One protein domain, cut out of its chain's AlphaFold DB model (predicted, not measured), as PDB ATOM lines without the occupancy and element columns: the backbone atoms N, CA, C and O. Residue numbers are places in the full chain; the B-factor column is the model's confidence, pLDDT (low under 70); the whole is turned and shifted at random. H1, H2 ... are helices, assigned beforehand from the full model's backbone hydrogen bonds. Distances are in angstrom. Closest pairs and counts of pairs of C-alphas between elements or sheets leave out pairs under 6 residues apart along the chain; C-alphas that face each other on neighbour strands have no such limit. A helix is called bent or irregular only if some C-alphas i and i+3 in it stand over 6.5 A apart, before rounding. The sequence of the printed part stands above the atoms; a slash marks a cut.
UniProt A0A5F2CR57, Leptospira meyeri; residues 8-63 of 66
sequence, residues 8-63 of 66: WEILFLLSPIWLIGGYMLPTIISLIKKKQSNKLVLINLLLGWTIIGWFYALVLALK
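What this domain is: This is residues 8 to 63 of the 66 residues of a protein of Leptospira meyeri (UniProt A0A5F2CR57). A small head of three helices, H2, H3 and H4, packed side by side at shallow tilts with their centres in a triangle, has one long helical arm sticking out of it: residues 8 to 21 of H1. H1 joins the head at its last residues, and the arm makes much of the length, while the head without it is compact. The printed part has 56 residues with four named helices, in the order H1, H2, H3, H4, and no named strand, and the class is all helix. The whole is only just loose, close to compact, with a radius of gyration of the C-alphas of 12.4 A, and it is elongated, spanning 39 by 22 by 15 A.

How they stand to each other: H1, residues 8 to 23, touches no helix, and its residues 8 to 21 stand free. H1 and H2, residues 25 to 32, meet only through their link. H1 is close to but not clearly touching H3, residues 38 to 47, the closest C-alphas being those of Tyr 23 and Asn 44, 7.8 A apart. H1 is also close to but not clearly touching H4, residues 51 to 62, with the C-alphas of Tyr 23 and Trp 54 closest at 7.5 A, at a steep tilt of 59 degrees, the same way. H2 and H3 form a helical hairpin: they touch at a shallow tilt of 17 degrees, opposite ways, with the C-alphas of Thr 27 and Val 41 closest at 6.0 A. H3 and H4 form another helical hairpin: they touch at a shallow tilt of 19 degrees, opposite ways, with the C-alphas of Leu 47 and Gly 53 closest at 4.6 A. H2 and H4 touch at a shallow tilt of 14 degrees, the same way, and their closest C-alphas, those of Pro 26 and Leu 58, are 4.6 A apart. Every O i to N i+4 pair is within hydrogen-bond range in H2, H3 and H4, and 10 of 12 are in H1.

Where its parts are: H1 begins at C-alpha 8, (131.676, -64.247, 22.894), and measures 22.4 A from first to last C-alpha. It has a kink of 33 degrees near residue 16 and is only just irregular, with C-alphas 13 and 16 lying 7.0 A apart. H2, from Leu 25 to Ile 32, measures 10.5 A. H3 begins at C-alpha 38, (98.655, -80.214, 33.126), and measures 13.6 A. H4 measures 16.5 A and ends at C-alpha 62, (105.545, -88.416, 22.748).

The domain as a whole: The two C-alphas farthest apart are those of Glu 9 and Lys 63, at 39.5 A. Without residues 8 to 21, the other 42 residues span 24 by 16 by 16 A. The links from H1 to H2, H2 to H3 and H3 to H4 are tight. The printed part has no cut, its mean pLDDT is 89.1, and no printed residue is under 70.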
ATOM      1  N   TRP A   8     131.765 -63.591  21.588       91.44
ATOM      2  CA  TRP A   8     131.676 -64.247  22.894       91.44
ATOM      3  C   TRP A   8     130.600 -63.647  23.804       91.44
ATOM      4  O   TRP A   8     129.890 -64.386  24.482       91.44
ATOM      5  N   GLU A   9     130.429 -62.327  23.783       91.94
ATOM      6  CA  GLU A   9     129.413 -61.637  24.585       91.94
ATOM      7  C   GLU A   9     128.020 -61.908  24.026       91.94
ATOM      8  O   GLU A   9     127.085 -62.155  24.784       91.94
ATOM      9  N   ILE A  10     127.890 -61.965  22.700       92.31
ATOM     10  CA  ILE A  10     126.642 -62.359  22.039       92.31
ATOM     11  C   ILE A  10     126.266 -63.793  22.429       92.31
ATOM     12  O   ILE A  10     125.126 -64.041  22.815       92.31
ATOM     13  N   LEU A  11     127.211 -64.737  22.381       91.44
ATOM     14  CA  LEU A  11     126.959 -66.122  22.790       91.44
ATOM     15  C   LEU A  11     126.536 -66.215  24.259       91.44
ATOM     16  O   LEU A  11     125.583 -66.928  24.578       91.44
ATOM     17  N   PHE A  12     127.194 -65.465  25.143       92.94
ATOM     18  CA  PHE A  12     126.821 -65.398  26.552       92.94
ATOM     19  C   PHE A  12     125.408 -64.830  26.746       92.94
ATOM     20  O   PHE A  12     124.605 -65.425  27.462       92.94
ATOM     21  N   LEU A  13     125.066 -63.739  26.057       92.88
ATOM     22  CA  LEU A  13     123.741 -63.112  26.123       92.88
ATOM     23  C   LEU A  13     122.631 -64.001  25.550       92.88
ATOM     24  O   LEU A  13     121.500 -63.952  26.029       92.88
ATOM     25  N   LEU A  14     122.941 -64.833  24.553       92.94
ATOM     26  CA  LEU A  14     121.996 -65.789  23.970       92.94
ATOM     27  C   LEU A  14     121.887 -67.093  24.772       92.94
ATOM     28  O   LEU A  14     120.899 -67.814  24.618       92.94
ATOM     29  N   SER A  15     122.856 -67.409  25.635       92.25
ATOM     30  CA  SER A  15     122.869 -68.648  26.428       92.25
ATOM     31  C   SER A  15     121.572 -68.941  27.207       92.25
ATOM     32  O   SER A  15     121.148 -70.102  27.202       92.25
ATOM     33  N   PRO A  16     120.851 -67.956  27.789       92.06
ATOM     34  CA  PRO A  16     119.610 -68.231  28.509       92.06
ATOM     35  C   PRO A  16     118.483 -68.681  27.578       92.06
ATOM     36  O   PRO A  16     117.654 -69.496  27.968       92.06
ATOM     37  N   ILE A  17     118.462 -68.191  26.335       91.31
ATOM     38  CA  ILE A  17     117.447 -68.560  25.341       91.31
ATOM     39  C   ILE A  17     117.594 -70.038  24.984       91.31
ATOM     40  O   ILE A  17     116.604 -70.768  24.956       91.31
ATOM     41  N   TRP A  18     118.829 -70.494  24.775       88.94
ATOM     42  CA  TRP A  18     119.121 -71.905  24.525       88.94
ATOM     43  C   TRP A  18     118.768 -72.783  25.722       88.94
ATOM     44  O   TRP A  18     118.153 -73.837  25.550       88.94
ATOM     45  N   LEU A  19     119.096 -72.329  26.934       89.81
ATOM     46  CA  LEU A  19     118.802 -73.058  28.163       89.81
ATOM     47  C   LEU A  19     117.290 -73.207  28.382       89.81
ATOM     48  O   LEU A  19     116.802 -74.314  28.593       89.81
ATOM     49  N   ILE A  20     116.537 -72.110  28.274       88.69
ATOM     50  CA  ILE A  20     115.081 -72.096  28.464       88.69
ATOM     51  C   ILE A  20     114.384 -72.869  27.339       88.69
ATOM     52  O   ILE A  20     113.484 -73.668  27.606       88.69
ATOM     53  N   GLY A  21     114.817 -72.684  26.089       87.81
ATOM     54  CA  GLY A  21     114.274 -73.399  24.935       87.81
ATOM     55  C   GLY A  21     114.471 -74.911  25.043       87.81
ATOM     56  O   GLY A  21     113.522 -75.671  24.846       87.81
ATOM     57  N   GLY A  22     115.671 -75.355  25.430       88.06
ATOM     58  CA  GLY A  22     115.964 -76.767  25.687       88.06
ATOM     59  C   GLY A  22     115.192 -77.324  26.886       88.06
ATOM     60  O   GLY A  22     114.634 -78.420  26.820       88.06
ATOM     61  N   TYR A  23     115.076 -76.550  27.964       89.06
ATOM     62  CA  TYR A  23     114.315 -76.928  29.156       89.06
ATOM     63  C   TYR A  23     112.821 -77.124  28.871       89.06
ATOM     64  O   TYR A  23     112.201 -78.076  29.346       89.06
ATOM     65  N   MET A  24     112.220 -76.237  28.078       91.19
ATOM     66  CA  MET A  24     110.791 -76.295  27.751       91.19
ATOM     67  C   MET A  24     110.468 -77.208  26.568       91.19
ATOM     68  O   MET A  24     109.298 -77.353  26.213       91.19
ATOM     69  N   LEU A  25     111.463 -77.870  25.981       91.75
ATOM     70  CA  LEU A  25     111.324 -78.692  24.782       91.75
ATOM     71  C   LEU A  25     110.232 -79.785  24.898       91.75
ATOM     72  O   LEU A  25     109.406 -79.873  23.983       91.75
ATOM     73  N   PRO A  26     110.092 -80.536  26.013       88.88
ATOM     74  CA  PRO A  26     108.981 -81.480  26.193       88.88
ATOM     75  C   PRO A  26     107.602 -80.804  26.176       88.88
ATOM     76  O   PRO A  26     106.644 -81.324  25.596       88.88
ATOM     77  N   THR A  27     107.506 -79.611  26.767       90.62
ATOM     78  CA  THR A  27     106.279 -78.803  26.798       90.62
ATOM     79  C   THR A  27     105.933 -78.272  25.406       90.62
ATOM     80  O   THR A  27     104.778 -78.354  24.986       90.62
ATOM     81  N   ILE A  28     106.929 -77.801  24.650       91.19
ATOM     82  CA  ILE A  28     106.777 -77.338  23.262       91.19
ATOM     83  C   ILE A  28     106.289 -78.483  22.365       91.19
ATOM     84  O   ILE A  28     105.342 -78.308  21.599       91.19
ATOM     85  N   ILE A  29     106.861 -79.684  22.494       90.94
ATOM     86  CA  ILE A  29     106.418 -80.851  21.714       90.94
ATOM     87  C   ILE A  29     104.965 -81.214  22.045       90.94
ATOM     88  O   ILE A  29     104.176 -81.505  21.142       90.94
ATOM     89  N   SER A  30     104.590 -81.179  23.327       89.69
ATOM     90  CA  SER A  30     103.211 -81.414  23.774       89.69
ATOM     91  C   SER A  30     102.230 -80.382  23.202       89.69
ATOM     92  O   SER A  30     101.146 -80.763  22.747       89.69
ATOM     93  N   LEU A  31     102.619 -79.101  23.163       88.50
ATOM     94  CA  LEU A  31     101.862 -78.010  22.535       88.50
ATOM     95  C   LEU A  31     101.643 -78.266  21.038       88.50
ATOM     96  O   LEU A  31     100.501 -78.261  20.581       88.50
ATOM     97  N   ILE A  32     102.712 -78.567  20.290       89.62
ATOM     98  CA  ILE A  32     102.648 -78.842  18.842       89.62
ATOM     99  C   ILE A  32     101.740 -80.046  18.555       89.62
ATOM    100  O   ILE A  32     100.940 -80.026  17.621       89.62
ATOM    101  N   LYS A  33     101.808 -81.088  19.390       87.25
ATOM    102  CA  LYS A  33     100.962 -82.287  19.275       87.25
ATOM    103  C   LYS A  33      99.527 -82.093  19.780       87.25
ATOM    104  O   LYS A  33      98.763 -83.057  19.747       87.25
ATOM    105  N   LYS A  34      99.155 -80.900  20.268       81.12
ATOM    106  CA  LYS A  34      97.861 -80.605  20.924       81.12
ATOM    107  C   LYS A  34      97.518 -81.597  22.048       81.12
ATOM    108  O   LYS A  34      96.355 -81.873  22.324       81.12
ATOM    109  N   LYS A  35      98.545 -82.127  22.717       75.69
ATOM    110  CA  LYS A  35      98.446 -83.084  23.829       75.69
ATOM    111  C   LYS A  35      98.790 -82.417  25.146       75.69
ATOM    112  O   LYS A  35      99.675 -82.853  25.884       75.69
ATOM    113  N   GLN A  36      98.093 -81.323  25.405       70.75
ATOM    114  CA  GLN A  36      98.221 -80.559  26.631       70.75
ATOM    115  C   GLN A  36      97.803 -81.446  27.807       70.75
ATOM    116  O   GLN A  36      96.658 -81.880  27.901       70.75
ATOM    117  N   SER A  37      98.745 -81.739  28.697       79.06
ATOM    118  CA  SER A  37      98.451 -82.362  29.981       79.06
ATOM    119  C   SER A  37      99.036 -81.481  31.066       79.06
ATOM    120  O   SER A  37     100.248 -81.268  31.095       79.06
ATOM    121  N   ASN A  38      98.195 -81.009  31.987       82.69
ATOM    122  CA  ASN A  38      98.655 -80.214  33.126       82.69
ATOM    123  C   ASN A  38      99.737 -80.965  33.917       82.69
ATOM    124  O   ASN A  38     100.677 -80.346  34.397       82.69
ATOM    125  N   LYS A  39      99.670 -82.306  33.966       85.25
ATOM    126  CA  LYS A  39     100.716 -83.148  34.567       85.25
ATOM    127  C   LYS A  39     102.058 -83.004  33.855       85.25
ATOM    128  O   LYS A  39     103.071 -82.876  34.524       85.25
ATOM    129  N   LEU A  40     102.074 -83.006  32.522       88.44
ATOM    130  CA  LEU A  40     103.301 -82.855  31.738       88.44
ATOM    131  C   LEU A  40     103.955 -81.502  31.993       88.44
ATOM    132  O   LEU A  40     105.150 -81.452  32.257       88.44
ATOM    133  N   VAL A  41     103.163 -80.427  31.955       87.38
ATOM    134  CA  VAL A  41     103.661 -79.070  32.215       87.38
ATOM    135  C   VAL A  41     104.211 -78.973  33.636       87.38
ATOM    136  O   VAL A  41     105.300 -78.444  33.829       87.38
ATOM    137  N   LEU A  42     103.512 -79.543  34.622       88.69
ATOM    138  CA  LEU A  42     103.936 -79.516  36.021       88.69
ATOM    139  C   LEU A  42     105.220 -80.325  36.256       88.69
ATOM    140  O   LEU A  42     106.116 -79.857  36.948       88.69
ATOM    141  N   ILE A  43     105.343 -81.502  35.637       89.25
ATOM    142  CA  ILE A  43     106.567 -82.314  35.677       89.25
ATOM    143  C   ILE A  43     107.712 -81.572  34.990       89.25
ATOM    144  O   ILE A  43     108.806 -81.514  35.534       89.25
ATOM    145  N   ASN A  44     107.484 -80.982  33.818       90.56
ATOM    146  CA  ASN A  44     108.532 -80.248  33.119       90.56
ATOM    147  C   ASN A  44     108.960 -78.998  33.897       90.56
ATOM    148  O   ASN A  44     110.131 -78.652  33.883       90.56
ATOM    149  N   LEU A  45     108.039 -78.325  34.588       88.12
ATOM    150  CA  LEU A  45     108.336 -77.125  35.365       88.12
ATOM    151  C   LEU A  45     109.051 -77.440  36.687       88.12
ATOM    152  O   LEU A  45     109.998 -76.740  37.022       88.12
ATOM    153  N   LEU A  46     108.615 -78.479  37.407       90.62
ATOM    154  CA  LEU A  46     109.130 -78.836  38.735       90.62
ATOM    155  C   LEU A  46     110.223 -79.905  38.720       90.62
ATOM    156  O   LEU A  46     110.912 -80.066  39.705       90.62
ATOM    157  N   LEU A  47     110.349 -80.719  37.675       88.50
ATOM    158  CA  LEU A  47     111.350 -81.792  37.603       88.50
ATOM    159  C   LEU A  47     112.202 -81.712  36.337       88.50
ATOM    160  O   LEU A  47     113.162 -82.475  36.217       88.50
ATOM    161  N   GLY A  48     111.908 -80.784  35.419       86.62
ATOM    162  CA  GLY A  48     112.706 -80.560  34.211       86.62
ATOM    163  C   GLY A  48     114.137 -80.113  34.504       86.62
ATOM    164  O   GLY A  48     114.995 -80.215  33.635       86.62
ATOM    165  N   TRP A  49     114.421 -79.666  35.735       88.81
ATOM    166  CA  TRP A  49     115.779 -79.359  36.192       88.81
ATOM    167  C   TRP A  49     116.629 -80.617  36.402       88.81
ATOM    168  O   TRP A  49     117.846 -80.532  36.532       88.81
ATOM    169  N   THR A  50     116.000 -81.796  36.428       92.19
ATOM    170  CA  THR A  50     116.689 -83.085  36.412       92.19
ATOM    171  C   THR A  50     116.608 -83.707  35.024       92.19
ATOM    172  O   THR A  50     115.568 -83.656  34.366       92.19
ATOM    173  N   ILE A  51     117.680 -84.389  34.616       89.62
ATOM    174  CA  ILE A  51     117.702 -85.175  33.372       89.62
ATOM    175  C   ILE A  51     116.541 -86.184  33.366       89.62
ATOM    176  O   ILE A  51     115.823 -86.307  32.379       89.62
ATOM    177  N   ILE A  52     116.304 -86.857  34.495       92.75
ATOM    178  CA  ILE A  52     115.258 -87.879  34.630       92.75
ATOM    179  C   ILE A  52     113.860 -87.277  34.421       92.75
ATOM    180  O   ILE A  52     113.076 -87.802  33.632       92.75
ATOM    181  N   GLY A  53     113.542 -86.169  35.095       90.50
ATOM    182  CA  GLY A  53     112.244 -85.504  34.973       90.50
ATOM    183  C   GLY A  53     112.000 -84.921  33.583       90.50
ATOM    184  O   GLY A  53     110.894 -85.051  33.053       90.50
ATOM    185  N   TRP A  54     113.037 -84.365  32.955       93.50
ATOM    186  CA  TRP A  54     112.973 -83.875  31.579       93.50
ATOM    187  C   TRP A  54     112.665 -85.004  30.585       93.50
ATOM    188  O   TRP A  54     111.723 -84.898  29.795       93.50
ATOM    189  N   PHE A  55     113.381 -86.134  30.667       93.75
ATOM    190  CA  PHE A  55     113.119 -87.294  29.807       93.75
ATOM    191  C   PHE A  55     111.744 -87.909  30.067       93.75
ATOM    192  O   PHE A  55     111.052 -88.287  29.123       93.75
ATOM    193  N   TYR A  56     111.302 -87.976  31.323       92.62
ATOM    194  CA  TYR A  56     109.968 -88.470  31.651       92.62
ATOM    195  C   TYR A  56     108.864 -87.582  31.053       92.62
ATOM    196  O   TYR A  56     107.918 -88.092  30.445       92.62
ATOM    197  N   ALA A  57     109.004 -86.254  31.147       91.62
ATOM    198  CA  ALA A  57     108.103 -85.310  30.487       91.62
ATOM    199  C   ALA A  57     108.121 -85.481  28.959       91.62
ATOM    200  O   ALA A  57     107.062 -85.442  28.330       91.62
ATOM    201  N   LEU A  58     109.293 -85.728  28.365       91.62
ATOM    202  CA  LEU A  58     109.439 -85.972  26.928       91.62
ATOM    203  C   LEU A  58     108.724 -87.255  26.490       91.62
ATOM    204  O   LEU A  58     107.965 -87.239  25.522       91.62
ATOM    205  N   VAL A  59     108.906 -88.354  27.222       91.25
ATOM    206  CA  VAL A  59     108.200 -89.619  26.960       91.25
ATOM    207  C   VAL A  59     106.692 -89.407  27.044       91.25
ATOM    208  O   VAL A  59     105.960 -89.857  26.164       91.25
ATOM    209  N   LEU A  60     106.216 -88.667  28.049       89.19
ATOM    210  CA  LEU A  60     104.800 -88.332  28.181       89.19
ATOM    211  C   LEU A  60     104.295 -87.464  27.016       89.19
ATOM    212  O   LEU A  60     103.184 -87.688  26.536       89.19
ATOM    213  N   ALA A  61     105.111 -86.526  26.521       88.81
ATOM    214  CA  ALA A  61     104.799 -85.692  25.355       88.81
ATOM    215  C   ALA A  61     104.654 -86.520  24.069       88.81
ATOM    216  O   ALA A  61     103.824 -86.219  23.206       88.81
ATOM    217  N   LEU A  62     105.480 -87.559  23.930       89.38
ATOM    218  CA  LEU A  62     105.545 -88.416  22.748       89.38
ATOM    219  C   LEU A  62     104.564 -89.592  22.798       89.38
ATOM    220  O   LEU A  62     104.179 -90.095  21.739       89.38
ATOM    221  N   LYS A  63     104.131 -90.011  23.993       87.38
ATOM    222  CA  LYS A  63     103.212 -91.138  24.188       87.38
ATOM    223  C   LYS A  63     101.954 -90.943  23.343       87.38
ATOM    224  O   LYS A  63     101.289 -89.911  23.433       87.38
TER     225      LYS A  63